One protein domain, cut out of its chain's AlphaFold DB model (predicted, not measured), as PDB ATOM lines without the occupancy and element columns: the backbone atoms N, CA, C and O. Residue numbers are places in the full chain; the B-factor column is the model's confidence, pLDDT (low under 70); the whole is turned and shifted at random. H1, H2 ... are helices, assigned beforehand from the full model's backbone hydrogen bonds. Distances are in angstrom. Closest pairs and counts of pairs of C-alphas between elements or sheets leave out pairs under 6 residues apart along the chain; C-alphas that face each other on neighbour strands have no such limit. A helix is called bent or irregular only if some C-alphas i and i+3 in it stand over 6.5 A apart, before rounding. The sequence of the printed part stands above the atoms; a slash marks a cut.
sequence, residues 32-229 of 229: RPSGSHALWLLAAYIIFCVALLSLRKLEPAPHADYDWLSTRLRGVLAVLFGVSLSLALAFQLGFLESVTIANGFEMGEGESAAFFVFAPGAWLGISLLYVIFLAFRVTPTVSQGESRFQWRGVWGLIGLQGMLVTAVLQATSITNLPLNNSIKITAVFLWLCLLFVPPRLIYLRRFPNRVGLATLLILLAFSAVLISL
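What this domain is: This is residues 32 to 229 of the 229 residues of an uncharacterized protein of Chloroflexi bacterium (UniProt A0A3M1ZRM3). Long helices form an elongated body with H1 and H2 in the middle, H4b and H5 packed on one side of them, and H6, H7a and H8 on the other as an up-and-down bundle, each running against the one before it. H3 and H4a lie at one far end and touch no helix. The printed part has 198 residues with eight named helices, H1 to H8, and no named strand: all helix. It is compact, with a radius of gyration of the C-alphas of 18.7 A and spans of 63 by 39 by 29 A.

Where its parts are: H1, residues 35 to 56, begins at C-alpha (136.709, 234.487, 167.417) and is 31.3 A long; H2, residues 71 to 92, is 31.7 A. H3 is residues 95 to 101. H4, residues 109 to 127, and H7, residues 181 to 206, were each assigned as one helix by hydrogen bonds but are bent: C-alphas 116 and 119, and 195 and 198, are 6.6 A apart. Their arms are H4a to 116, H4b from 119, H7a to 195 and H7b from 198. H5 is residues 129 to 135, H6 residues 147 to 176, 46.6 A. H8, residues 211 to 227, ends at (137.833, 213.315, 170.284).

How they stand to each other: H1 and H2 form a hairpin; residues 35 to 42 alone of H1 touch H2, closest at C-alphas 38 and 92, 5.4 A. H4b touches H2, C-alphas 82 and 127 at 4.3 A, and H5 touches H2, 78 and 131 at 4.9 A. H6 touches H1, C-alphas 48 and 159 at 4.4 A, opposite ways at 33 degrees, a shallow tilt only just short of steep. H7a touches H8, C-alphas 185 and 224 at 5.1 A. Every O i to N i+4 pair is within hydrogen-bond range in H1, H2, H4a, H4b, H5 and H7a; H3 has 2 of 3, H6 21 of 26, H7b 4 of 5, H8 12 of 13.

The domain as a whole: The farthest C-alphas, Phe 105 and Gly 145, are 64.0 A apart. The printed part has no cut; the links H1 to H2 and H5 to H6 are long. pLDDT is under 70 at residues 62 to 70, 104 to 105 and 132 to 135.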
ATOM      1  N   ARG A  32     139.240 224.648 163.624       77.50
ATOM      2  CA  ARG A  32     140.060 225.848 163.398       77.50
ATOM      3  C   ARG A  32     139.773 226.912 164.462       77.50
ATOM      4  O   ARG A  32     138.602 227.088 164.816       77.50
ATOM      5  N   PRO A  33     140.807 227.622 164.954       81.25
ATOM      6  CA  PRO A  33     140.611 228.735 165.870       81.25
ATOM      7  C   PRO A  33     139.770 229.826 165.200       81.25
ATOM      8  O   PRO A  33     139.973 230.153 164.031       81.25
ATOM      9  N   SER A  34     138.782 230.346 165.924       85.12
ATOM     10  CA  SER A  34     137.929 231.441 165.461       85.12
ATOM     11  C   SER A  34     137.418 232.262 166.640       85.12
ATOM     12  O   SER A  34     136.987 231.715 167.660       85.12
ATOM     13  N   GLY A  35     137.340 233.584 166.453       84.56
ATOM     14  CA  GLY A  35     136.709 234.487 167.417       84.56
ATOM     15  C   GLY A  35     135.251 234.120 167.719       84.56
ATOM     16  O   GLY A  35     134.807 234.255 168.858       84.56
ATOM     17  N   SER A  36     134.515 233.562 166.749       86.94
ATOM     18  CA  SER A  36     133.152 233.067 166.986       86.94
ATOM     19  C   SER A  36     133.119 231.899 167.978       86.94
ATOM     20  O   SER A  36     132.253 231.867 168.850       86.94
ATOM     21  N   HIS A  37     134.074 230.966 167.909       88.25
ATOM     22  CA  HIS A  37     134.180 229.857 168.863       88.25
ATOM     23  C   HIS A  37     134.585 230.352 170.251       88.25
ATOM     24  O   HIS A  37     134.034 229.882 171.244       88.25
ATOM     25  N   ALA A  38     135.479 231.343 170.328       86.94
ATOM     26  CA  ALA A  38     135.822 231.994 171.591       86.94
ATOM     27  C   ALA A  38     134.587 232.636 172.251       86.94
ATOM     28  O   ALA A  38     134.388 232.477 173.456       86.94
ATOM     29  N   LEU A  39     133.713 233.288 171.469       89.62
ATOM     30  CA  LEU A  39     132.444 233.838 171.964       89.62
ATOM     31  C   LEU A  39     131.490 232.748 172.461       89.62
ATOM     32  O   LEU A  39     130.916 232.894 173.538       89.62
ATOM     33  N   TRP A  40     131.345 231.642 171.723       90.00
ATOM     34  CA  TRP A  40     130.527 230.507 172.163       90.00
ATOM     35  C   TRP A  40     131.063 229.868 173.448       90.00
ATOM     36  O   TRP A  40     130.281 229.588 174.358       90.00
ATOM     37  N   LEU A  41     132.382 229.682 173.551       90.00
ATOM     38  CA  LEU A  41     133.040 229.155 174.747       90.00
ATOM     39  C   LEU A  41     132.835 230.091 175.948       90.00
ATOM     40  O   LEU A  41     132.497 229.633 177.039       90.00
ATOM     41  N   LEU A  42     132.979 231.403 175.742       90.00
ATOM     42  CA  LEU A  42     132.748 232.409 176.777       90.00
ATOM     43  C   LEU A  42     131.278 232.451 177.219       90.00
ATOM     44  O   LEU A  42     130.994 232.482 178.416       90.00
ATOM     45  N   ALA A  43     130.337 232.409 176.274       91.12
ATOM     46  CA  ALA A  43     128.907 232.378 176.571       91.12
ATOM     47  C   ALA A  43     128.528 231.119 177.366       91.12
ATOM     48  O   ALA A  43     127.859 231.220 178.399       91.12
ATOM     49  N   ALA A  44     129.009 229.946 176.941       92.38
ATOM     50  CA  ALA A  44     128.808 228.690 177.661       92.38
ATOM     51  C   ALA A  44     129.399 228.746 179.075       92.38
ATOM     52  O   ALA A  44     128.744 228.329 180.031       92.38
ATOM     53  N   TYR A  45     130.585 229.340 179.231       90.69
ATOM     54  CA  TYR A  45     131.212 229.542 180.533       90.69
ATOM     55  C   TYR A  45     130.398 230.454 181.463       90.69
ATOM     56  O   TYR A  45     130.221 230.129 182.641       90.69
ATOM     57  N   ILE A  46     129.858 231.568 180.958       90.62
ATOM     58  CA  ILE A  46     129.008 232.471 181.751       90.62
ATOM     59  C   ILE A  46     127.732 231.744 182.194       90.62
ATOM     60  O   ILE A  46     127.380 231.779 183.377       90.62
ATOM     61  N   ILE A  47     127.067 231.037 181.273       92.75
ATOM     62  CA  ILE A  47     125.868 230.239 181.576       92.75
ATOM     63  C   ILE A  47     126.189 229.185 182.638       92.75
ATOM     64  O   ILE A  47     125.453 229.046 183.617       92.75
ATOM     65  N   PHE A  48     127.314 228.487 182.489       92.00
ATOM     66  CA  PHE A  48     127.799 227.506 183.451       92.00
ATOM     67  C   PHE A  48     128.051 228.108 184.835       92.00
ATOM     68  O   PHE A  48     127.609 227.544 185.838       92.00
ATOM     69  N   CYS A  49     128.681 229.279 184.912       89.81
ATOM     70  CA  CYS A  49     128.894 229.987 186.173       89.81
ATOM     71  C   CYS A  49     127.568 230.337 186.870       89.81
ATOM     72  O   CYS A  49     127.403 230.091 188.069       89.81
ATOM     73  N   VAL A  50     126.595 230.861 186.116       90.62
ATOM     74  CA  VAL A  50     125.251 231.184 186.627       90.62
ATOM     75  C   VAL A  50     124.505 229.921 187.076       90.62
ATOM     76  O   VAL A  50     123.837 229.916 188.119       90.62
ATOM     77  N   ALA A  51     124.637 228.828 186.325       90.94
ATOM     78  CA  ALA A  51     124.056 227.533 186.659       90.94
ATOM     79  C   ALA A  51     124.666 226.963 187.952       90.94
ATOM     80  O   ALA A  51     123.933 226.543 188.854       90.94
ATOM     81  N   LEU A  52     125.991 227.042 188.108       89.00
ATOM     82  CA  LEU A  52     126.685 226.607 189.318       89.00
ATOM     83  C   LEU A  52     126.273 227.441 190.534       89.00
ATOM     84  O   LEU A  52     125.966 226.887 191.590       89.00
ATOM     85  N   LEU A  53     126.199 228.765 190.388       88.38
ATOM     86  CA  LEU A  53     125.670 229.645 191.429       88.38
ATOM     87  C   LEU A  53     124.253 229.251 191.853       88.38
ATOM     88  O   LEU A  53     123.937 229.224 193.045       88.38
ATOM     89  N   SER A  54     123.407 228.917 190.879       88.88
ATOM     90  CA  SER A  54     122.034 228.478 191.124       88.88
ATOM     91  C   SER A  54     121.988 227.169 191.916       88.88
ATOM     92  O   SER A  54     121.192 227.066 192.850       88.88
ATOM     93  N   LEU A  55     122.889 226.219 191.629       87.56
ATOM     94  CA  LEU A  55     123.061 224.987 192.413       87.56
ATOM     95  C   LEU A  55     123.577 225.249 193.827       87.56
ATOM     96  O   LEU A  55     123.157 224.596 194.787       87.56
ATOM     97  N   ARG A  56     124.492 226.207 193.990       86.75
ATOM     98  CA  ARG A  56     125.040 226.538 195.310       86.75
ATOM     99  C   ARG A  56     123.994 227.156 196.236       86.75
ATOM    100  O   ARG A  56     124.088 226.923 197.438       86.75
ATOM    101  N   LYS A  57     122.981 227.839 195.688       88.31
ATOM    102  CA  LYS A  57     121.825 228.376 196.432       88.31
ATOM    103  C   LYS A  57     120.843 227.309 196.941       88.31
ATOM    104  O   LYS A  57     119.964 227.660 197.727       88.31
ATOM    105  N   LEU A  58     120.960 226.053 196.509       87.44
ATOM    106  CA  LEU A  58     120.130 224.947 196.994       87.44
ATOM    107  C   LEU A  58     120.600 224.454 198.367       87.44
ATOM    108  O   LEU A  58     121.799 224.435 198.650       87.44
ATOM    109  N   GLU A  59     119.667 224.019 199.205       85.44
ATOM    110  CA  GLU A  59     119.961 223.392 200.495       85.44
ATOM    111  C   GLU A  59     120.625 222.000 200.330       85.44
ATOM    112  O   GLU A  59     120.208 221.217 199.468       85.44
ATOM    113  N   PRO A  60     121.691 221.667 201.091       81.56
ATOM    114  CA  PRO A  60     122.339 220.349 201.027       81.56
ATOM    115  C   PRO A  60     121.445 219.241 201.581       81.56
ATOM    116  O   PRO A  60     120.652 219.480 202.484       81.56
ATOM    117  N   ALA A  61     121.601 218.012 201.081       80.38
ATOM    118  CA  ALA A  61     120.906 216.856 201.644       80.38
ATOM    119  C   ALA A  61     121.312 216.617 203.121       80.38
ATOM    120  O   ALA A  61     122.500 216.746 203.432       80.38
ATOM    121  N   PRO A  62     120.382 216.208 204.014       66.62
ATOM    122  CA  PRO A  62     120.621 216.055 205.460       66.62
ATOM    123  C   PRO A  62     121.732 215.063 205.865       66.62
ATOM    124  O   PRO A  62     122.128 215.024 207.026       66.62
ATOM    125  N   HIS A  63     122.239 214.254 204.928       64.19
ATOM    126  CA  HIS A  63     123.294 213.248 205.140       64.19
ATOM    127  C   HIS A  63     124.480 213.411 204.176       64.19
ATOM    128  O   HIS A  63     125.253 212.479 203.967       64.19
ATOM    129  N   ALA A  64     124.605 214.569 203.524       61.94
ATOM    130  CA  ALA A  64     125.769 214.854 202.701       61.94
ATOM    131  C   ALA A  64     126.944 215.229 203.616       61.94
ATOM    132  O   ALA A  64     127.085 216.397 203.977       61.94
ATOM    133  N   ASP A  65     127.764 214.241 203.988       55.06
ATOM    134  CA  ASP A  65     128.940 214.449 204.838       55.06
ATOM    135  C   ASP A  65     129.814 215.616 204.344       55.06
ATOM    136  O   ASP A  65     130.082 215.830 203.143       55.06
ATOM    137  N   TYR A  66     130.180 216.432 205.326       52.88
ATOM    138  CA  TYR A  66     130.786 217.737 205.152       52.88
ATOM    139  C   TYR A  66     132.252 217.583 204.728       52.88
ATOM    140  O   TYR A  66     132.990 216.763 205.248       52.88
ATOM    141  N   ASP A  67     132.663 218.426 203.776       55.25
ATOM    142  CA  ASP A  67     134.059 218.596 203.339       55.25
ATOM    143  C   ASP A  67     134.720 217.497 202.462       55.25
ATOM    144  O   ASP A  67     135.737 216.918 202.811       55.25
ATOM    145  N   TRP A  68     134.241 217.282 201.220       58.16
ATOM    146  CA  TRP A  68     134.973 216.447 200.242       58.16
ATOM    147  C   TRP A  68     136.293 217.074 199.781       58.16
ATOM    148  O   TRP A  68     137.103 216.399 199.159       58.16
ATOM    149  N   LEU A  69     136.510 218.363 200.053       59.09
ATOM    150  CA  LEU A  69     137.728 219.063 199.686       59.09
ATOM    151  C   LEU A  69     137.898 220.293 200.580       59.09
ATOM    152  O   LEU A  69     137.001 221.146 200.649       59.09
ATOM    153  N   SER A  70     139.058 220.404 201.226       66.88
ATOM    154  CA  SER A  70     139.410 221.579 202.024       66.88
ATOM    155  C   SER A  70     139.246 222.864 201.202       66.88
ATOM    156  O   SER A  70     139.396 222.867 199.975       66.88
ATOM    157  N   THR A  71     138.958 223.987 201.863       71.25
ATOM    158  CA  THR A  71     138.840 225.306 201.209       71.25
ATOM    159  C   THR A  71     140.038 225.610 200.299       71.25
ATOM    160  O   THR A  71     139.868 226.194 199.232       71.25
ATOM    161  N   ARG A  72     141.237 225.142 200.681       74.25
ATOM    162  CA  ARG A  72     142.467 225.273 199.886       74.25
ATOM    163  C   ARG A  72     142.375 224.538 198.554       74.25
ATOM    164  O   ARG A  72     142.594 225.143 197.512       74.25
ATOM    165  N   LEU A  73     142.012 223.258 198.575       76.12
ATOM    166  CA  LEU A  73     141.913 222.456 197.358       76.12
ATOM    167  C   LEU A  73     140.804 222.964 196.423       76.12
ATOM    168  O   LEU A  73     140.965 222.927 195.206       76.12
ATOM    169  N   ARG A  74     139.706 223.503 196.972       75.94
ATOM    170  CA  ARG A  74     138.661 224.166 196.171       75.94
ATOM    171  C   ARG A  74     139.203 225.385 195.431       75.94
ATOM    172  O   ARG A  74     138.905 225.555 194.253       75.94
ATOM    173  N   GLY A  75     140.019 226.191 196.110       77.06
ATOM    174  CA  GLY A  75     140.737 227.304 195.492       77.06
ATOM    175  C   GLY A  75     141.660 226.831 194.370       77.06
ATOM    176  O   GLY A  75     141.570 227.347 193.262       77.06
ATOM    177  N   VAL A  76     142.473 225.798 194.620       82.25
ATOM    178  CA  VAL A  76     143.391 225.231 193.615       82.25
ATOM    179  C   VAL A  76     142.639 224.735 192.381       82.25
ATOM    180  O   VAL A  76     142.989 225.116 191.270       82.25
ATOM    181  N   LEU A  77     141.573 223.945 192.550       81.44
ATOM    182  CA  LEU A  77     140.771 223.457 191.422       81.44
ATOM    183  C   LEU A  77     140.136 224.595 190.624       81.44
ATOM    184  O   LEU A  77     140.076 224.528 189.399       81.44
ATOM    185  N   ALA A  78     139.671 225.641 191.303       79.56
ATOM    186  CA  ALA A  78     139.079 226.780 190.625       79.56
ATOM    187  C   ALA A  78     140.122 227.606 189.853       79.56
ATOM    188  O   ALA A  78     139.829 228.063 188.751       79.56
ATOM    189  N   VAL A  79     141.340 227.745 190.387       83.94
ATOM    190  CA  VAL A  79     142.466 228.369 189.675       83.94
ATOM    191  C   VAL A  79     142.870 227.529 188.465       83.94
ATOM    192  O   VAL A  79     143.001 228.077 187.378       83.94
ATOM    193  N   LEU A  80     142.999 226.207 188.617       85.44
ATOM    194  CA  LEU A  80     143.306 225.303 187.504       85.44
ATOM    195  C   LEU A  80     142.239 225.371 186.404       85.44
ATOM    196  O   LEU A  80     142.581 225.416 185.223       85.44
ATOM    197  N   PHE A  81     140.959 225.444 186.783       84.00
ATOM    198  CA  PHE A  81     139.863 225.670 185.841       84.00
ATOM    199  C   PHE A  81     140.023 227.007 185.109       84.00
ATOM    200  O   PHE A  81     139.932 227.046 183.883       84.00
ATOM    201  N   GLY A  82     140.287 228.093 185.845       83.94
ATOM    202  CA  GLY A  82     140.481 229.423 185.268       83.94
ATOM    203  C   GLY A  82     141.634 229.449 184.265       83.94
ATOM    204  O   GLY A  82     141.440 229.782 183.099       83.94
ATOM    205  N   VAL A  83     142.813 228.975 184.676       86.62
ATOM    206  CA  VAL A  83     143.996 228.873 183.805       86.62
ATOM    207  C   VAL A  83     143.692 228.047 182.558       86.62
ATOM    208  O   VAL A  83     144.008 228.468 181.445       86.62
ATOM    209  N   SER A  84     143.025 226.905 182.717       87.31
ATOM    210  CA  SER A  84     142.646 226.063 181.587       87.31
ATOM    211  C   SER A  84     141.702 226.766 180.612       87.31
ATOM    212  O   SER A  84     141.857 226.613 179.401       87.31
ATOM    213  N   LEU A  85     140.697 227.484 181.113       87.12
ATOM    214  CA  LEU A  85     139.757 228.206 180.263       87.12
ATOM    215  C   LEU A  85     140.442 229.383 179.566       87.12
ATOM    216  O   LEU A  85     140.217 229.606 178.379       87.12
ATOM    217  N   SER A  86     141.301 230.104 180.285       88.06
ATOM    218  CA  SER A  86     142.107 231.185 179.723       88.06
ATOM    219  C   SER A  86     142.985 230.676 178.582       88.06
ATOM    220  O   SER A  86     143.069 231.322 177.541       88.06
ATOM    221  N   LEU A  87     143.595 229.496 178.739       87.75
ATOM    222  CA  LEU A  87     144.392 228.868 177.686       87.75
ATOM    223  C   LEU A  87     143.532 228.453 176.483       87.75
ATOM    224  O   LEU A  87     143.938 228.653 175.341       87.75
ATOM    225  N   ALA A  88     142.329 227.927 176.723       87.38
ATOM    226  CA  ALA A  88     141.387 227.591 175.657       87.38
ATOM    227  C   ALA A  88     140.929 228.831 174.863       87.38
ATOM    228  O   ALA A  88     140.877 228.786 173.634       87.38
ATOM    229  N   LEU A  89     140.654 229.947 175.547       87.06
ATOM    230  CA  LEU A  89     140.327 231.226 174.907       87.06
ATOM    231  C   LEU A  89     141.513 231.773 174.109       87.06
ATOM    232  O   LEU A  89     141.336 232.146 172.953       87.06
ATOM    233  N   ALA A  90     142.718 231.751 174.685       86.75
ATOM    234  CA  ALA A  90     143.939 232.157 173.993       86.75
ATOM    235  C   ALA A  90     144.151 231.342 172.708       86.75
ATOM    236  O   ALA A  90     144.459 231.902 171.657       86.75
ATOM    237  N   PHE A  91     143.922 230.026 172.764       86.19
ATOM    238  CA  PHE A  91     143.983 229.173 171.583       86.19
ATOM    239  C   PHE A  91     142.942 229.580 170.529       86.19
ATOM    240  O   PHE A  91     143.295 229.773 169.369       86.19
ATOM    241  N   GLN A  92     141.669 229.743 170.911       86.06
ATOM    242  CA  GLN A  92     140.598 230.069 169.955       86.06
ATOM    243  C   GLN A  92     140.733 231.453 169.324       86.06
ATOM    244  O   GLN A  92     140.319 231.648 168.185       86.06
ATOM    245  N   LEU A  93     141.331 232.401 170.041       86.12
ATOM    246  CA  LEU A  93     141.631 233.731 169.517       86.12
ATOM    247  C   LEU A  93     142.879 233.754 168.620       86.12
ATOM    248  O   LEU A  93     143.220 234.812 168.102       86.12
ATOM    249  N   GLY A  94     143.566 232.620 168.436       83.00
ATOM    250  CA  GLY A  94     144.811 232.548 167.666       83.00
ATOM    251  C   GLY A  94     146.003 233.193 168.376       83.00
ATOM    252  O   GLY A  94     147.051 233.384 167.762       83.00
ATOM    253  N   PHE A  95     145.878 233.501 169.673       84.88
ATOM    254  CA  PHE A  95     146.906 234.214 170.432       84.88
ATOM    255  C   PHE A  95     148.248 233.476 170.400       84.88
ATOM    256  O   PHE A  95     149.283 234.076 170.131       84.88
ATOM    257  N   LEU A  96     148.231 232.156 170.605       81.62
ATOM    258  CA  LEU A  96     149.455 231.349 170.656       81.62
ATOM    259  C   LEU A  96     150.251 231.387 169.345       81.62
ATOM    260  O   LEU A  96     151.474 231.457 169.382       81.62
ATOM    261  N   GLU A  97     149.566 231.382 168.202       80.94
ATOM    262  CA  GLU A  97     150.201 231.509 166.886       80.94
ATOM    263  C   GLU A  97     150.713 232.936 166.676       80.94
ATOM    264  O   GLU A  97     151.859 233.156 166.285       80.94
ATOM    265  N   SER A  98     149.905 233.925 167.045       81.25
ATOM    266  CA  SER A  98     150.258 235.330 166.877       81.25
ATOM    267  C   SER A  98     151.456 235.769 167.736       81.25
ATOM    268  O   SER A  98     152.254 236.575 167.276       81.25
ATOM    269  N   VAL A  99     151.670 235.177 168.919       79.88
ATOM    270  CA  VAL A  99     152.862 235.422 169.760       79.88
ATOM    271  C   VAL A  99     154.153 234.963 169.078       79.88
ATOM    272  O   VAL A  99     155.195 235.572 169.285       79.88
ATOM    273  N   THR A 100     154.101 233.909 168.257       77.31
ATOM    274  CA  THR A 100     155.291 233.408 167.546       77.31
ATOM    275  C   THR A 100     155.666 234.223 166.312       77.31
ATOM    276  O   THR A 100     156.794 234.115 165.838       77.31
ATOM    277  N   ILE A 101     154.737 235.033 165.800       79.62
ATOM    278  CA  ILE A 101     154.909 235.821 164.570       79.62
ATOM    279  C   ILE A 101     155.093 237.312 164.894       79.62
ATOM    280  O   ILE A 101     155.788 238.018 164.170       79.62
ATOM    281  N   ALA A 102     154.479 237.802 165.976       75.50
ATOM    282  CA  ALA A 102     154.517 239.206 166.358       75.50
ATOM    283  C   ALA A 102     155.936 239.659 166.735       75.50
ATOM    284  O   ALA A 102     156.543 239.152 167.679       75.50
ATOM    285  N   ASN A 103     156.440 240.670 166.023       74.06
ATOM    286  CA  ASN A 103     157.708 241.317 166.326       74.06
ATOM    287  C   ASN A 103     157.479 242.517 167.259       74.06
ATOM    288  O   ASN A 103     156.977 243.560 166.841       74.06
ATOM    289  N   GLY A 104     157.881 242.387 168.527       63.00
ATOM    290  CA  GLY A 104     157.754 243.456 169.524       63.00
ATOM    291  C   GLY A 104     158.551 244.730 169.207       63.00
ATOM    292  O   GLY A 104     158.279 245.757 169.813       63.00
ATOM    293  N   PHE A 105     159.499 244.680 168.263       62.94
ATOM    294  CA  PHE A 105     160.242 245.858 167.795       62.94
ATOM    295  C   PHE A 105     159.494 246.670 166.730       62.94
ATOM    296  O   PHE A 105     159.793 247.845 166.539       62.94
ATOM    297  N   GLU A 106     158.547 246.048 166.026       73.19
ATOM    298  CA  GLU A 106     157.714 246.708 165.011       73.19
ATOM    299  C   GLU A 106     156.394 247.216 165.602       73.19
ATOM    300  O   GLU A 106     155.808 248.171 165.095       73.19
ATOM    301  N   MET A 107     155.940 246.605 166.698       72.00
ATOM    302  CA  MET A 107     154.786 247.056 167.470       72.00
ATOM    303  C   MET A 107     155.202 248.167 168.437       72.00
ATOM    304  O   MET A 107     156.183 248.027 169.164       72.00
ATOM    305  N   GLY A 108     154.437 249.260 168.508       79.69
ATOM    306  CA  GLY A 108     154.680 250.291 169.522       79.69
ATOM    307  C   GLY A 108     154.615 249.715 170.946       79.69
ATOM    308  O   GLY A 108     153.908 248.735 171.196       79.69
ATOM    309  N   GLU A 109     155.314 250.328 171.909       76.44
ATOM    310  CA  GLU A 109     155.357 249.857 173.309       76.44
ATOM    311  C   GLU A 109     153.952 249.667 173.918       76.44
ATOM    312  O   GLU A 109     153.706 248.726 174.671       76.44
ATOM    313  N   GLY A 110     152.993 250.523 173.545       75.00
ATOM    314  CA  GLY A 110     151.602 250.408 173.988       75.00
ATOM    315  C   GLY A 110     150.841 249.229 173.368       75.00
ATOM    316  O   GLY A 110     150.081 248.553 174.062       75.00
ATOM    317  N   GLU A 111     151.049 248.951 172.081       76.19
ATOM    318  CA  GLU A 111     150.360 247.869 171.361       76.19
ATOM    319  C   GLU A 111     150.909 246.499 171.759       76.19
ATOM    320  O   GLU A 111     150.142 245.568 172.009       76.19
ATOM    321  N   SER A 112     152.230 246.397 171.913       75.94
ATOM    322  CA  SER A 112     152.881 245.196 172.432       75.94
ATOM    323  C   SER A 112     152.460 244.911 173.880       75.94
ATOM    324  O   SER A 112     152.122 243.770 174.200       75.94
ATOM    325  N   ALA A 113     152.358 245.926 174.747       72.69
ATOM    326  CA  ALA A 113     151.834 245.749 176.105       72.69
ATOM    327  C   ALA A 113     150.356 245.308 176.122       72.69
ATOM    328  O   ALA A 113     149.985 244.397 176.872       72.69
ATOM    329  N   ALA A 114     149.507 245.903 175.276       74.00
ATOM    330  CA  ALA A 114     148.110 245.489 175.114       74.00
ATOM    331  C   ALA A 114     147.980 244.025 174.699       74.00
ATOM    332  O   ALA A 114     147.168 243.281 175.261       74.00
ATOM    333  N   PHE A 115     148.822 243.610 173.765       75.88
ATOM    334  CA  PHE A 115     148.801 242.279 173.199       75.88
ATOM    335  C   PHE A 115     149.381 241.216 174.141       75.88
ATOM    336  O   PHE A 115     148.722 240.215 174.411       75.88
ATOM    337  N   PHE A 116     150.575 241.431 174.698       77.88
ATOM    338  CA  PHE A 116     151.270 240.412 175.494       77.88
ATOM    339  C   PHE A 116     150.866 240.385 176.972       77.88
ATOM    340  O   PHE A 116     151.012 239.344 177.615       77.88
ATOM    341  N   VAL A 117     150.358 241.493 177.526       77.00
ATOM    342  CA  VAL A 117     150.078 241.612 178.969       77.00
ATOM    343  C   VAL A 117     148.584 241.764 179.241       77.00
ATOM    344  O   VAL A 117     148.006 240.958 179.975       77.00
ATOM    345  N   PHE A 118     147.935 242.773 178.652       77.81
ATOM    346  CA  PHE A 118     146.549 243.094 179.011       77.81
ATOM    347  C   PHE A 118     145.537 242.079 178.469       77.81
ATOM    348  O   PHE A 118     144.615 241.712 179.199       77.81
ATOM    349  N   ALA A 119     145.714 241.571 177.247       75.19
ATOM    350  CA  ALA A 119     144.801 240.580 176.676       75.19
ATOM    351  C   ALA A 119     144.813 239.232 177.439       75.19
ATOM    352  O   ALA A 119     143.746 238.824 177.914       75.19
ATOM    353  N   PRO A 120     145.970 238.582 177.699       76.69
ATOM    354  CA  PRO A 120     146.020 237.387 178.547       76.69
ATOM    355  C   PRO A 120     145.528 237.647 179.973       76.69
ATOM    356  O   PRO A 120     144.810 236.820 180.541       76.69
ATOM    357  N   GLY A 121     145.867 238.811 180.540       74.81
ATOM    358  CA  GLY A 121     145.408 239.226 181.864       74.81
ATOM    359  C   GLY A 121     143.884 239.347 181.956       74.81
ATOM    360  O   GLY A 121     143.291 238.892 182.934       74.81
ATOM    361  N   ALA A 122     143.231 239.891 180.925       76.88
ATOM    362  CA  ALA A 122     141.777 240.017 180.867       76.88
ATOM    363  C   ALA A 122     141.079 238.651 180.771       76.88
ATOM    364  O   ALA A 122     140.104 238.410 181.487       76.88
ATOM    365  N   TRP A 123     141.586 237.731 179.944       81.88
ATOM    366  CA  TRP A 123     141.021 236.377 179.835       81.88
ATOM    367  C   TRP A 123     141.194 235.595 181.129       81.88
ATOM    368  O   TRP A 123     140.249 234.950 181.588       81.88
ATOM    369  N   LEU A 124     142.367 235.715 181.757       79.69
ATOM    370  CA  LEU A 124     142.624 235.116 183.055       79.69
ATOM    371  C   LEU A 124     141.684 235.713 184.110       79.69
ATOM    372  O   LEU A 124     141.014 234.960 184.811       79.69
ATOM    373  N   GLY A 125     141.525 237.038 184.159       78.19
ATOM    374  CA  GLY A 125     140.580 237.709 185.057       78.19
ATOM    375  C   GLY A 125     139.137 237.220 184.892       78.19
ATOM    376  O   GLY A 125     138.489 236.865 185.878       78.19
ATOM    377  N   ILE A 126     138.656 237.113 183.650       77.62
ATOM    378  CA  ILE A 126     137.321 236.574 183.340       77.62
ATOM    379  C   ILE A 126     137.218 235.104 183.764       77.62
ATOM    380  O   ILE A 126     136.228 234.705 184.374       77.62
ATOM    381  N   SER A 127     138.246 234.299 183.500       76.81
ATOM    382  CA  SER A 127     138.267 232.876 183.854       76.81
ATOM    383  C   SER A 127     138.284 232.622 185.372       76.81
ATOM    384  O   SER A 127     137.846 231.564 185.838       76.81
ATOM    385  N   LEU A 128     138.731 233.609 186.157       78.19
ATOM    386  CA  LEU A 128     138.714 233.578 187.619       78.19
ATOM    387  C   LEU A 128     137.342 233.928 188.218       78.19
ATOM    388  O   LEU A 128     137.154 233.729 189.419       78.19
ATOM    389  N   LEU A 129     136.342 234.347 187.429       76.69
ATOM    390  CA  LEU A 129     134.958 234.484 187.922       76.69
ATOM    391  C   LEU A 129     134.454 233.174 188.547       76.69
ATOM    392  O   LEU A 129     133.788 233.171 189.582       76.69
ATOM    393  N   TYR A 130     134.856 232.039 187.982       72.69
ATOM    394  CA  TYR A 130     134.593 230.712 188.533       72.69
ATOM    395  C   TYR A 130     135.189 230.510 189.936       72.69
ATOM    396  O   TYR A 130     134.548 229.891 190.788       72.69
ATOM    397  N   VAL A 131     136.365 231.084 190.227       70.44
ATOM    398  CA  VAL A 131     136.942 231.097 191.584       70.44
ATOM    399  C   VAL A 131     136.028 231.846 192.534       70.44
ATOM    400  O   VAL A 131     135.759 231.348 193.626       70.44
ATOM    401  N   ILE A 132     135.470 232.979 192.110       68.12
ATOM    402  CA  ILE A 132     134.511 233.719 192.931       68.12
ATOM    403  C   ILE A 132     133.287 232.836 193.232       68.12
ATOM    404  O   ILE A 132     132.840 232.706 194.375       68.12
ATOM    405  N   PHE A 133     132.781 232.127 192.226       69.44
ATOM    406  CA  PHE A 133     131.596 231.290 192.382       69.44
ATOM    407  C   PHE A 133     131.822 229.952 193.071       69.44
ATOM    408  O   PHE A 133     130.833 229.351 193.490       69.44
ATOM    409  N   LEU A 134     133.061 229.487 193.242       68.75
ATOM    410  CA  LEU A 134     133.368 228.217 193.910       68.75
ATOM    411  C   LEU A 134     134.011 228.416 195.294       68.75
ATOM    412  O   LEU A 134     133.697 227.668 196.226       68.75
ATOM    413  N   ALA A 135     134.846 229.446 195.461       67.44
ATOM    414  CA  ALA A 135     135.587 229.713 196.694       67.44
ATOM    415  C   ALA A 135     134.768 230.481 197.745       67.44
ATOM    416  O   ALA A 135     134.871 230.178 198.935       67.44
ATOM    417  N   PHE A 136     133.916 231.432 197.342       71.44
ATOM    418  CA  PHE A 136     133.147 232.221 198.313       71.44
ATOM    419  C   PHE A 136     132.018 231.404 198.934       71.44
ATOM    420  O   PHE A 136     131.477 230.489 198.313       71.44
ATOM    421  N   ARG A 137     131.634 231.705 200.178       70.50
ATOM    422  CA  ARG A 137     130.460 231.080 200.803       70.50
ATOM    423  C   ARG A 137     129.192 231.655 200.173       70.50
ATOM    424  O   ARG A 137     129.011 232.863 200.139       70.50
ATOM    425  N   VAL A 138     128.316 230.778 199.690       79.75
ATOM    426  CA  VAL A 138     126.989 231.141 199.177       79.75
ATOM    427  C   VAL A 138     125.962 230.611 200.165       79.75
ATOM    428  O   VAL A 138     125.927 229.404 200.412       79.75
ATOM    429  N   THR A 139     125.154 231.503 200.732       82.31
ATOM    430  CA  THR A 139     124.071 231.128 201.647       82.31
ATOM    431  C   THR A 139     122.974 230.394 200.866       82.31
ATOM    432  O   THR A 139     122.490 230.926 199.858       82.31
ATOM    433  N   PRO A 140     122.581 229.175 201.275       83.81
ATOM    434  CA  PRO A 140     121.431 228.494 200.694       83.81
ATOM    435  C   PRO A 140     120.163 229.327 200.908       83.81
ATOM    436  O   PRO A 140     119.954 229.877 201.982       83.81
ATOM    437  N   THR A 141     119.335 229.446 199.872       88.62
ATOM    438  CA  THR A 141     118.093 230.247 199.893       88.62
ATOM    439  C   THR A 141     116.869 229.460 199.438       88.62
ATOM    440  O   THR A 141     115.763 229.974 199.534       88.62
ATOM    441  N   VAL A 142     117.057 228.249 198.908       87.19
ATOM    442  CA  VAL A 142     115.977 227.400 198.391       87.19
ATOM    443  C   VAL A 142     115.993 226.082 199.138       87.19
ATOM    444  O   VAL A 142     116.992 225.353 199.077       87.19
ATOM    445  N   SER A 143     114.884 225.804 199.815       86.31
ATOM    446  CA  SER A 143     114.727 224.649 200.697       86.31
ATOM    447  C   SER A 143     114.326 223.376 199.949       86.31
ATOM    448  O   SER A 143     113.777 223.414 198.838       86.31
ATOM    449  N   GLN A 144     114.600 222.222 200.563       78.12
ATOM    450  CA  GLN A 144     114.119 220.930 200.065       78.12
ATOM    451  C   GLN A 144     112.600 220.822 200.251       78.12
ATOM    452  O   GLN A 144     112.100 220.689 201.361       78.12
ATOM    453  N   GLY A 145     111.861 220.879 199.143       78.12
ATOM    454  CA  GLY A 145     110.393 220.841 199.130       78.12
ATOM    455  C   GLY A 145     109.772 221.912 198.236       78.12
ATOM    456  O   GLY A 145     108.646 221.753 197.768       78.12
ATOM    457  N   GLU A 146     110.525 222.964 197.914       85.00
ATOM    458  CA  GLU A 146     110.093 223.960 196.937       85.00
ATOM    459  C   GLU A 146     110.171 223.414 195.505       85.00
ATOM    460  O   GLU A 146     111.169 222.821 195.097       85.00
ATOM    461  N   SER A 147     109.169 223.718 194.674       82.69
ATOM    462  CA  SER A 147     109.195 223.396 193.234       82.69
ATOM    463  C   SER A 147     110.439 223.970 192.529       82.69
ATOM    464  O   SER A 147     111.033 223.337 191.652       82.69
ATOM    465  N   ARG A 148     110.910 225.138 192.986       86.56
ATOM    466  CA  ARG A 148     112.117 225.809 192.474       86.56
ATOM    467  C   ARG A 148     113.401 225.007 192.713       86.56
ATOM    468  O   ARG A 148     114.379 225.235 192.002       86.56
ATOM    469  N   PHE A 149     113.411 224.085 193.679       87.00
ATOM    470  CA  PHE A 149     114.569 223.251 194.004       87.00
ATOM    471  C   PHE A 149     114.942 222.341 192.828       87.00
ATOM    472  O   PHE A 149     116.084 222.351 192.367       87.00
ATOM    473  N   GLN A 150     113.959 221.618 192.282       85.12
ATOM    474  CA  GLN A 150     114.170 220.688 191.171       85.12
ATOM    475  C   GLN A 150     114.579 221.420 189.891       85.12
ATOM    476  O   GLN A 150     115.550 221.031 189.245       85.12
ATOM    477  N   TRP A 151     113.896 222.521 189.561       87.25
ATOM    478  CA  TRP A 151     114.184 223.279 188.340       87.25
ATOM    479  C   TRP A 151     115.595 223.875 188.337       87.25
ATOM    480  O   TRP A 151     116.306 223.798 187.339       87.25
ATOM    481  N   ARG A 152     116.049 224.410 189.479       89.69
ATOM    482  CA  ARG A 152     117.430 224.895 189.632       89.69
ATOM    483  C   ARG A 152     118.457 223.765 189.571       89.69
ATOM    484  O   ARG A 152     119.554 223.991 189.069       89.69
ATOM    485  N   GLY A 153     118.101 222.570 190.045       87.94
ATOM    486  CA  GLY A 153     118.896 221.355 189.868       87.94
ATOM    487  C   GLY A 153     119.112 221.021 188.392       87.94
ATOM    488  O   GLY A 153     120.253 220.913 187.944       87.94
ATOM    489  N   VAL A 154     118.020 220.937 187.629       89.31
ATOM    490  CA  VAL A 154     118.046 220.663 186.182       89.31
ATOM    491  C   VAL A 154     118.815 221.746 185.428       89.31
ATOM    492  O   VAL A 154     119.682 221.426 184.621       89.31
ATOM    493  N   TRP A 155     118.576 223.024 185.735       90.44
ATOM    494  CA  TRP A 155     119.315 224.133 185.127       90.44
ATOM    495  C   TRP A 155     120.822 224.050 185.403       90.44
ATOM    496  O   TRP A 155     121.641 224.272 184.513       90.44
ATOM    497  N   GLY A 156     121.182 223.656 186.624       90.12
ATOM    498  CA  GLY A 156     122.551 223.343 187.014       90.12
ATOM    499  C   GLY A 156     123.203 222.267 186.149       90.12
ATOM    500  O   GLY A 156     124.329 222.445 185.687       90.12
ATOM    501  N   LEU A 157     122.486 221.165 185.912       90.94
ATOM    502  CA  LEU A 157     122.949 220.070 185.056       90.94
ATOM    503  C   LEU A 157     123.091 220.490 183.596       90.94
ATOM    504  O   LEU A 157     124.097 220.164 182.974       90.94
ATOM    505  N   ILE A 158     122.115 221.221 183.060       91.69
ATOM    506  CA  ILE A 158     122.154 221.707 181.677       91.69
ATOM    507  C   ILE A 158     123.346 222.644 181.484       91.69
ATOM    508  O   ILE A 158     124.093 222.480 180.525       91.69
ATOM    509  N   GLY A 159     123.578 223.581 182.411       93.25
ATOM    510  CA  GLY A 159     124.741 224.468 182.348       93.25
ATOM    511  C   GLY A 159     126.069 223.711 182.428       93.25
ATOM    512  O   GLY A 159     126.998 224.027 181.687       93.25
ATOM    513  N   LEU A 160     126.150 222.679 183.278       92.81
ATOM    514  CA  LEU A 160     127.317 221.796 183.358       92.81
ATOM    515  C   LEU A 160     127.579 221.078 182.029       92.81
ATOM    516  O   LEU A 160     128.706 221.111 181.536       92.81
ATOM    517  N   GLN A 161     126.550 220.457 181.448       93.88
ATOM    518  CA  GLN A 161     126.705 219.711 180.200       93.88
ATOM    519  C   GLN A 161     126.917 220.607 178.988       93.88
ATOM    520  O   GLN A 161     127.691 220.248 178.110       93.88
ATOM    521  N   GLY A 162     126.306 221.791 178.951       93.12
ATOM    522  CA  GLY A 162     126.579 222.780 177.910       93.12
ATOM    523  C   GLY A 162     128.060 223.155 177.879       93.12
ATOM    524  O   GLY A 162     128.683 223.120 176.819       93.12
ATOM    525  N   MET A 163     128.652 223.410 179.051       94.06
ATOM    526  CA  MET A 163     130.086 223.678 179.154       94.06
ATOM    527  C   MET A 163     130.938 222.457 178.792       94.06
ATOM    528  O   MET A 163     131.942 222.613 178.096       94.06
ATOM    529  N   LEU A 164     130.536 221.248 179.208       93.88
ATOM    530  CA  LEU A 164     131.211 220.006 178.814       93.88
ATOM    531  C   LEU A 164     131.239 219.857 177.293       93.88
ATOM    532  O   LEU A 164     132.303 219.622 176.730       93.88
ATOM    533  N   VAL A 165     130.101 220.054 176.626       93.12
ATOM    534  CA  VAL A 165     129.993 219.990 175.165       93.12
ATOM    535  C   VAL A 165     130.963 220.968 174.513       93.12
ATOM    536  O   VAL A 165     131.764 220.560 173.676       93.12
ATOM    537  N   THR A 166     130.968 222.235 174.936       91.56
ATOM    538  CA  THR A 166     131.902 223.224 174.376       91.56
ATOM    539  C   THR A 166     133.366 222.906 174.674       91.56
ATOM    540  O   THR A 166     134.218 223.126 173.819       91.56
ATOM    541  N   ALA A 167     133.676 222.341 175.844       90.81
ATOM    542  CA  ALA A 167     135.034 221.934 176.199       90.81
ATOM    543  C   ALA A 167     135.510 220.722 175.384       90.81
ATOM    544  O   ALA A 167     136.672 220.662 174.993       90.81
ATOM    545  N   VAL A 168     134.618 219.777 175.082       91.12
ATOM    546  CA  VAL A 168     134.906 218.627 174.212       91.12
ATOM    547  C   VAL A 168     135.116 219.084 172.769       91.12
ATOM    548  O   VAL A 168     136.091 218.678 172.138       91.12
ATOM    549  N   LEU A 169     134.268 219.988 172.266       89.75
ATOM    550  CA  LEU A 169     134.463 220.608 170.952       89.75
ATOM    551  C   LEU A 169     135.794 221.361 170.882       89.75
ATOM    552  O   LEU A 169     136.541 221.188 169.922       89.75
ATOM    553  N   GLN A 170     136.134 222.125 171.922       87.94
ATOM    554  CA  GLN A 170     137.435 222.780 172.047       87.94
ATOM    555  C   GLN A 170     138.589 221.776 172.005       87.94
ATOM    556  O   GLN A 170     139.576 221.999 171.310       87.94
ATOM    557  N   ALA A 171     138.477 220.670 172.738       88.06
ATOM    558  CA  ALA A 171     139.524 219.661 172.822       88.06
ATOM    559  C   ALA A 171     139.768 218.930 171.492       88.06
ATOM    560  O   ALA A 171     140.824 218.325 171.328       88.06
ATOM    561  N   THR A 172     138.875 219.041 170.500       85.50
ATOM    562  CA  THR A 172     139.161 218.534 169.148       85.50
ATOM    563  C   THR A 172     140.360 219.213 168.502       85.50
ATOM    564  O   THR A 172     141.034 218.587 167.688       85.50
ATOM    565  N   SER A 173     140.713 220.439 168.901       77.56
ATOM    566  CA  SER A 173     141.922 221.088 168.387       77.56
ATOM    567  C   SER A 173     143.216 220.395 168.840       77.56
ATOM    568  O   SER A 173     144.234 220.482 168.153       77.56
ATOM    569  N   ILE A 174     143.164 219.633 169.942       72.06
ATOM    570  CA  ILE A 174     144.281 218.847 170.497       72.06
ATOM    571  C   ILE A 174     144.607 217.640 169.600       72.06
ATOM    572  O   ILE A 174     145.734 217.137 169.618       72.06
ATOM    573  N   THR A 175     143.664 217.186 168.764       72.31
ATOM    574  CA  THR A 175     143.891 216.054 167.842       72.31
ATOM    575  C   THR A 175     145.051 216.284 166.881       72.31
ATOM    576  O   THR A 175     145.747 215.325 166.541       72.31
ATOM    577  N   ASN A 176     145.320 217.545 166.539       70.94
ATOM    578  CA  ASN A 176     146.394 217.950 165.635       70.94
ATOM    579  C   ASN A 176     147.798 217.850 166.258       70.94
ATOM    580  O   ASN A 176     148.790 217.996 165.546       70.94
ATOM    581  N   LEU A 177     147.920 217.597 167.567       75.31
ATOM    582  CA  LEU A 177     149.225 217.430 168.207       75.31
ATOM    583  C   LEU A 177     149.881 216.096 167.793       75.31
ATOM    584  O   LEU A 177     149.193 215.072 167.737       75.31
ATOM    585  N   PRO A 178     151.209 216.044 167.579       80.19
ATOM    586  CA  PRO A 178     151.936 214.822 167.220       80.19
ATOM    587  C   PRO A 178     152.179 213.921 168.449       80.19
ATOM    588  O   PRO A 178     153.309 213.604 168.806       80.19
ATOM    589  N   LEU A 179     151.108 213.529 169.139       82.88
ATOM    590  CA  LEU A 179     151.131 212.643 170.308       82.88
ATOM    591  C   LEU A 179     150.474 211.297 169.983       82.88
ATOM    592  O   LEU A 179     149.570 211.227 169.150       82.88
ATOM    593  N   ASN A 180     150.876 210.239 170.692       88.44
ATOM    594  CA  ASN A 180     150.192 208.945 170.641       88.44
ATOM    595  C   ASN A 180     148.724 209.103 171.089       88.44
ATOM    596  O   ASN A 180     148.452 209.751 172.103       88.44
ATOM    597  N   ASN A 181     147.787 208.481 170.367       88.12
ATOM    598  CA  ASN A 181     146.353 208.520 170.664       88.12
ATOM    599  C   ASN A 181     146.032 208.125 172.111       88.12
ATOM    600  O   ASN A 181     145.239 208.802 172.756       88.12
ATOM    601  N   SER A 182     146.700 207.116 172.679       88.69
ATOM    602  CA  SER A 182     146.461 206.718 174.076       88.69
ATOM    603  C   SER A 182     146.823 207.826 175.073       88.69
ATOM    604  O   SER A 182     146.128 208.025 176.072       88.69
ATOM    605  N   ILE A 183     147.883 208.590 174.786       89.31
ATOM    606  CA  ILE A 183     148.308 209.732 175.607       89.31
ATOM    607  C   ILE A 183     147.305 210.878 175.460       89.31
ATOM    608  O   ILE A 183     146.919 211.467 176.468       89.31
ATOM    609  N   LYS A 184     146.826 211.154 174.237       88.62
ATOM    610  CA  LYS A 184     145.786 212.168 173.981       88.62
ATOM    611  C   LYS A 184     144.503 211.858 174.749       88.62
ATOM    612  O   LYS A 184     144.036 212.711 175.499       88.62
ATOM    613  N   ILE A 185     143.985 210.632 174.623       90.44
ATOM    614  CA  ILE A 185     142.766 210.187 175.317       90.44
ATOM    615  C   ILE A 185     142.937 210.351 176.826       90.44
ATOM    616  O   ILE A 185     142.078 210.933 177.486       90.44
ATOM    617  N   THR A 186     144.063 209.885 177.374       91.56
ATOM    618  CA  THR A 186     144.326 209.961 178.818       91.56
ATOM    619  C   THR A 186     144.419 211.411 179.291       91.56
ATOM    620  O   THR A 186     143.787 211.774 180.279       91.56
ATOM    621  N   ALA A 187     145.159 212.260 178.574       89.88
ATOM    622  CA  ALA A 187     145.313 213.670 178.918       89.88
ATOM    623  C   ALA A 187     143.973 214.418 178.873       89.88
ATOM    624  O   ALA A 187     143.636 215.125 179.824       89.88
ATOM    625  N   VAL A 188     143.180 214.213 177.816       90.69
ATOM    626  CA  VAL A 188     141.844 214.810 177.675       90.69
ATOM    627  C   VAL A 188     140.906 214.298 178.764       90.69
ATOM    628  O   VAL A 188     140.208 215.095 179.384       90.69
ATOM    629  N   PHE A 189     140.905 212.997 179.055       92.69
ATOM    630  CA  PHE A 189     140.077 212.434 180.119       92.69
ATOM    631  C   PHE A 189     140.418 213.031 181.488       92.69
ATOM    632  O   PHE A 189     139.517 213.452 182.213       92.69
ATOM    633  N   LEU A 190     141.708 213.114 181.834       91.88
ATOM    634  CA  LEU A 190     142.163 213.710 183.094       91.88
ATOM    635  C   LEU A 190     141.810 215.196 183.174       91.88
ATOM    636  O   LEU A 190     141.348 215.664 184.215       91.88
ATOM    637  N   TRP A 191     141.973 215.920 182.069       90.31
ATOM    638  CA  TRP A 191     141.586 217.320 181.955       90.31
ATOM    639  C   TRP A 191     140.077 217.517 182.160       90.31
ATOM    640  O   TRP A 191     139.663 218.315 183.000       90.31
ATOM    641  N   LEU A 192     139.242 216.727 181.484       92.44
ATOM    642  CA  LEU A 192     137.792 216.760 181.669       92.44
ATOM    643  C   LEU A 192     137.390 216.373 183.099       92.44
ATOM    644  O   LEU A 192     136.513 217.007 183.687       92.44
ATOM    645  N   CYS A 193     138.050 215.375 183.695       91.38
ATOM    646  CA  CYS A 193     137.820 215.004 185.088       91.38
ATOM    647  C   CYS A 193     138.110 216.177 186.026       91.38
ATOM    648  O   CYS A 193     137.281 216.506 186.875       91.38
ATOM    649  N   LEU A 194     139.252 216.839 185.835       88.50
ATOM    650  CA  LEU A 194     139.663 217.993 186.625       88.50
ATOM    651  C   LEU A 194     138.637 219.133 186.557       88.50
ATOM    652  O   LEU A 194     138.368 219.768 187.576       88.50
ATOM    653  N   LEU A 195     138.049 219.380 185.385       87.75
ATOM    654  CA  LEU A 195     137.125 220.496 185.180       87.75
ATOM    655  C   LEU A 195     135.683 220.189 185.612       87.75
ATOM    656  O   LEU A 195     135.029 221.051 186.200       87.75
ATOM    657  N   PHE A 196     135.182 218.980 185.342       90.75
ATOM    658  CA  PHE A 196     133.743 218.680 185.420       90.75
ATOM    659  C   PHE A 196     133.336 217.782 186.589       90.75
ATOM    660  O   PHE A 196     132.184 217.852 187.033       90.75
ATOM    661  N   VAL A 197     134.259 217.006 187.168       89.25
ATOM    662  CA  VAL A 197     133.970 216.248 188.398       89.25
ATOM    663  C   VAL A 197     133.699 217.185 189.586       89.25
ATOM    664  O   VAL A 197     132.682 216.981 190.254       89.25
ATOM    665  N   PRO A 198     134.493 218.248 189.848       86.62
ATOM    666  CA  PRO A 198     134.261 219.142 190.989       86.62
ATOM    667  C   PRO A 198     132.859 219.788 190.997       86.62
ATOM    668  O   PRO A 198     132.158 219.674 192.010       86.62
ATOM    669  N   PRO A 199     132.374 220.397 189.893       87.12
ATOM    670  CA  PRO A 199     130.991 220.874 189.797       87.12
ATOM    671  C   PRO A 199     129.938 219.781 189.982       87.12
ATOM    672  O   PRO A 199     128.915 220.002 190.634       87.12
ATOM    673  N   ARG A 200     130.164 218.586 189.420       89.00
ATOM    674  CA  ARG A 200     129.203 217.484 189.525       89.00
ATOM    675  C   ARG A 200     129.063 216.996 190.959       89.00
ATOM    676  O   ARG A 200     127.953 216.711 191.397       89.00
ATOM    677  N   LEU A 201     130.153 216.960 191.719       86.38
ATOM    678  CA  LEU A 201     130.103 216.641 193.147       86.38
ATOM    679  C   LEU A 201     129.273 217.671 193.930       86.38
ATOM    680  O   LEU A 201     128.556 217.297 194.859       86.38
ATOM    681  N   ILE A 202     129.298 218.951 193.535       85.62
ATOM    682  CA  ILE A 202     128.409 219.976 194.111       85.62
ATOM    683  C   ILE A 202     126.942 219.636 193.820       85.62
ATOM    684  O   ILE A 202     126.122 219.707 194.733       85.62
ATOM    685  N   TYR A 203     126.613 219.221 192.591       87.25
ATOM    686  CA  TYR A 203     125.261 218.777 192.237       87.25
ATOM    687  C   TYR A 203     124.818 217.551 193.055       87.25
ATOM    688  O   TYR A 203     123.759 217.573 193.684       87.25
ATOM    689  N   LEU A 204     125.647 216.505 193.107       86.06
ATOM    690  CA  LEU A 204     125.327 215.242 193.786       86.06
ATOM    691  C   LEU A 204     125.148 215.399 195.300       86.06
ATOM    692  O   LEU A 204     124.464 214.598 195.924       86.06
ATOM    693  N   ARG A 205     125.696 216.453 195.910       82.31
ATOM    694  CA  ARG A 205     125.410 216.791 197.315       82.31
ATOM    695  C   ARG A 205     123.994 217.304 197.553       82.31
ATOM    696  O   ARG A 205     123.479 217.188 198.663       82.31
ATOM    697  N   ARG A 206     123.397 217.940 196.547       84.06
ATOM    698  CA  ARG A 206     122.012 218.424 196.604       84.06
ATOM    699  C   ARG A 206     121.045 217.311 196.202       84.06
ATOM    700  O   ARG A 206     119.975 217.201 196.783       84.06
ATOM    701  N   PHE A 207     121.469 216.464 195.263       83.12
ATOM    702  CA  PHE A 207     120.716 215.326 194.736       83.12
ATOM    703  C   PHE A 207     121.551 214.038 194.855       83.12
ATOM    704  O   PHE A 207     122.188 213.629 193.877       83.12
ATOM    705  N   PRO A 208     121.607 213.409 196.045       77.75
ATOM    706  CA  PRO A 208     122.449 212.240 196.289       77.75
ATOM    707  C   PRO A 208     122.007 211.053 195.434       77.75
ATOM    708  O   PRO A 208     121.000 210.404 195.701       77.75
ATOM    709  N   ASN A 209     122.796 210.757 194.402       78.19
ATOM    710  CA  ASN A 209     122.561 209.657 193.478       78.19
ATOM    711  C   ASN A 209     123.900 209.027 193.063       78.19
ATOM    712  O   ASN A 209     124.702 209.651 192.368       78.19
ATOM    713  N   ARG A 210     124.133 207.764 193.445       73.94
ATOM    714  CA  ARG A 210     125.362 207.025 193.092       73.94
ATOM    715  C   ARG A 210     125.504 206.798 191.579       73.94
ATOM    716  O   ARG A 210     126.618 206.792 191.066       73.94
ATOM    717  N   VAL A 211     124.388 206.693 190.856       82.81
ATOM    718  CA  VAL A 211     124.354 206.532 189.391       82.81
ATOM    719  C   VAL A 211     124.814 207.809 188.684       82.81
ATOM    720  O   VAL A 211     125.439 207.745 187.629       82.81
ATOM    721  N   GLY A 212     124.564 208.979 189.282       81.75
ATOM    722  CA  GLY A 212     124.873 210.279 188.683       81.75
ATOM    723  C   GLY A 212     126.370 210.588 188.543       81.75
ATOM    724  O   GLY A 212     126.730 211.425 187.718       81.75
ATOM    725  N   LEU A 213     127.239 209.944 189.332       85.44
ATOM    726  CA  LEU A 213     128.697 210.042 189.170       85.44
ATOM    727  C   LEU A 213     129.197 209.068 188.098       85.44
ATOM    728  O   LEU A 213     129.997 209.448 187.251       85.44
ATOM    729  N   ALA A 214     128.707 207.826 188.121       87.25
ATOM    730  CA  ALA A 214     129.097 206.803 187.156       87.25
ATOM    731  C   ALA A 214     128.744 207.217 185.718       87.25
ATOM    732  O   ALA A 214     129.579 207.117 184.826       87.25
ATOM    733  N   THR A 215     127.537 207.754 185.518       89.12
ATOM    734  CA  THR A 215     127.074 208.297 184.228       89.12
ATOM    735  C   THR A 215     127.966 209.424 183.715       89.12
ATOM    736  O   THR A 215     128.355 209.390 182.548       89.12
ATOM    737  N   LEU A 216     128.395 210.344 184.586       90.56
ATOM    738  CA  LEU A 216     129.376 211.362 184.213       90.56
ATOM    739  C   LEU A 216     130.708 210.727 183.800       90.56
ATOM    740  O   LEU A 216     131.225 211.066 182.746       90.56
ATOM    741  N   LEU A 217     131.283 209.829 184.603       91.31
ATOM    742  CA  LEU A 217     132.596 209.243 184.298       91.31
ATOM    743  C   LEU A 217     132.592 208.485 182.965       91.31
ATOM    744  O   LEU A 217     133.528 208.631 182.180       91.31
ATOM    745  N   ILE A 218     131.520 207.738 182.688       92.06
ATOM    746  CA  ILE A 218     131.315 207.069 181.398       92.06
ATOM    747  C   ILE A 218     131.241 208.105 180.272       92.06
ATOM    748  O   ILE A 218     131.906 207.940 179.253       92.06
ATOM    749  N   LEU A 219     130.489 209.191 180.464       93.06
ATOM    750  CA  LEU A 219     130.385 210.272 179.486       93.06
ATOM    751  C   LEU A 219     131.734 210.958 179.225       93.06
ATOM    752  O   LEU A 219     132.054 211.244 178.072       93.06
ATOM    753  N   LEU A 220     132.541 211.201 180.261       93.75
ATOM    754  CA  LEU A 220     133.871 211.800 180.114       93.75
ATOM    755  C   LEU A 220     134.823 210.865 179.359       93.75
ATOM    756  O   LEU A 220     135.537 211.318 178.466       93.75
ATOM    757  N   ALA A 221     134.804 209.568 179.680       92.94
ATOM    758  CA  ALA A 221     135.596 208.562 178.976       92.94
ATOM    759  C   ALA A 221     135.177 208.459 177.503       92.94
ATOM    760  O   ALA A 221     136.024 208.524 176.615       92.94
ATOM    761  N   PHE A 222     133.867 208.389 177.243       93.56
ATOM    762  CA  PHE A 222     133.315 208.397 175.890       93.56
ATOM    763  C   PHE A 222     133.733 209.654 175.122       93.56
ATOM    764  O   PHE A 222     134.200 209.548 173.996       93.56
ATOM    765  N   SER A 223     133.640 210.831 175.743       92.19
ATOM    766  CA  SER A 223     134.026 212.102 175.118       92.19
ATOM    767  C   SER A 223     135.517 212.147 174.770       92.19
ATOM    768  O   SER A 223     135.880 212.600 173.687       92.19
ATOM    769  N   ALA A 224     136.385 211.649 175.655       90.94
ATOM    770  CA  ALA A 224     137.826 211.597 175.414       90.94
ATOM    771  C   ALA A 224     138.195 210.648 174.261       90.94
ATOM    772  O   ALA A 224     139.053 210.977 173.437       90.94
ATOM    773  N   VAL A 225     137.522 209.495 174.177       90.06
ATOM    774  CA  VAL A 225     137.664 208.561 173.049       90.06
ATOM    775  C   VAL A 225     137.147 209.198 171.764       90.06
ATOM    776  O   VAL A 225     137.846 209.166 170.760       90.06
ATOM    777  N   LEU A 226     135.971 209.825 171.811       88.50
ATOM    778  CA  LEU A 226     135.312 210.431 170.655       88.50
ATOM    779  C   LEU A 226     136.148 211.538 170.006       88.50
ATOM    780  O   LEU A 226     136.143 211.664 168.790       88.50
ATOM    781  N   ILE A 227     136.890 212.314 170.801       85.25
ATOM    782  CA  ILE A 227     137.833 213.315 170.284       85.25
ATOM    783  C   ILE A 227     138.975 212.659 169.496       85.25
ATOM    784  O   ILE A 227     139.522 213.284 168.600       85.25
ATOM    785  N   SER A 228     139.365 211.433 169.837       80.69
ATOM    786  CA  SER A 228     140.548 210.770 169.270       80.69
ATOM    787  C   SER A 228     140.244 209.863 168.072       80.69
ATOM    788  O   SER A 228     141.168 209.224 167.566       80.69
ATOM    789  N   LEU A 229     138.974 209.792 167.658       77.38
ATOM    790  CA  LEU A 229     138.501 209.121 166.443       77.38
ATOM    791  C   LEU A 229     138.527 210.090 165.255       77.38
ATOM    792  O   LEU A 229     138.949 209.645 164.167       77.38
TER     793      LEU A 229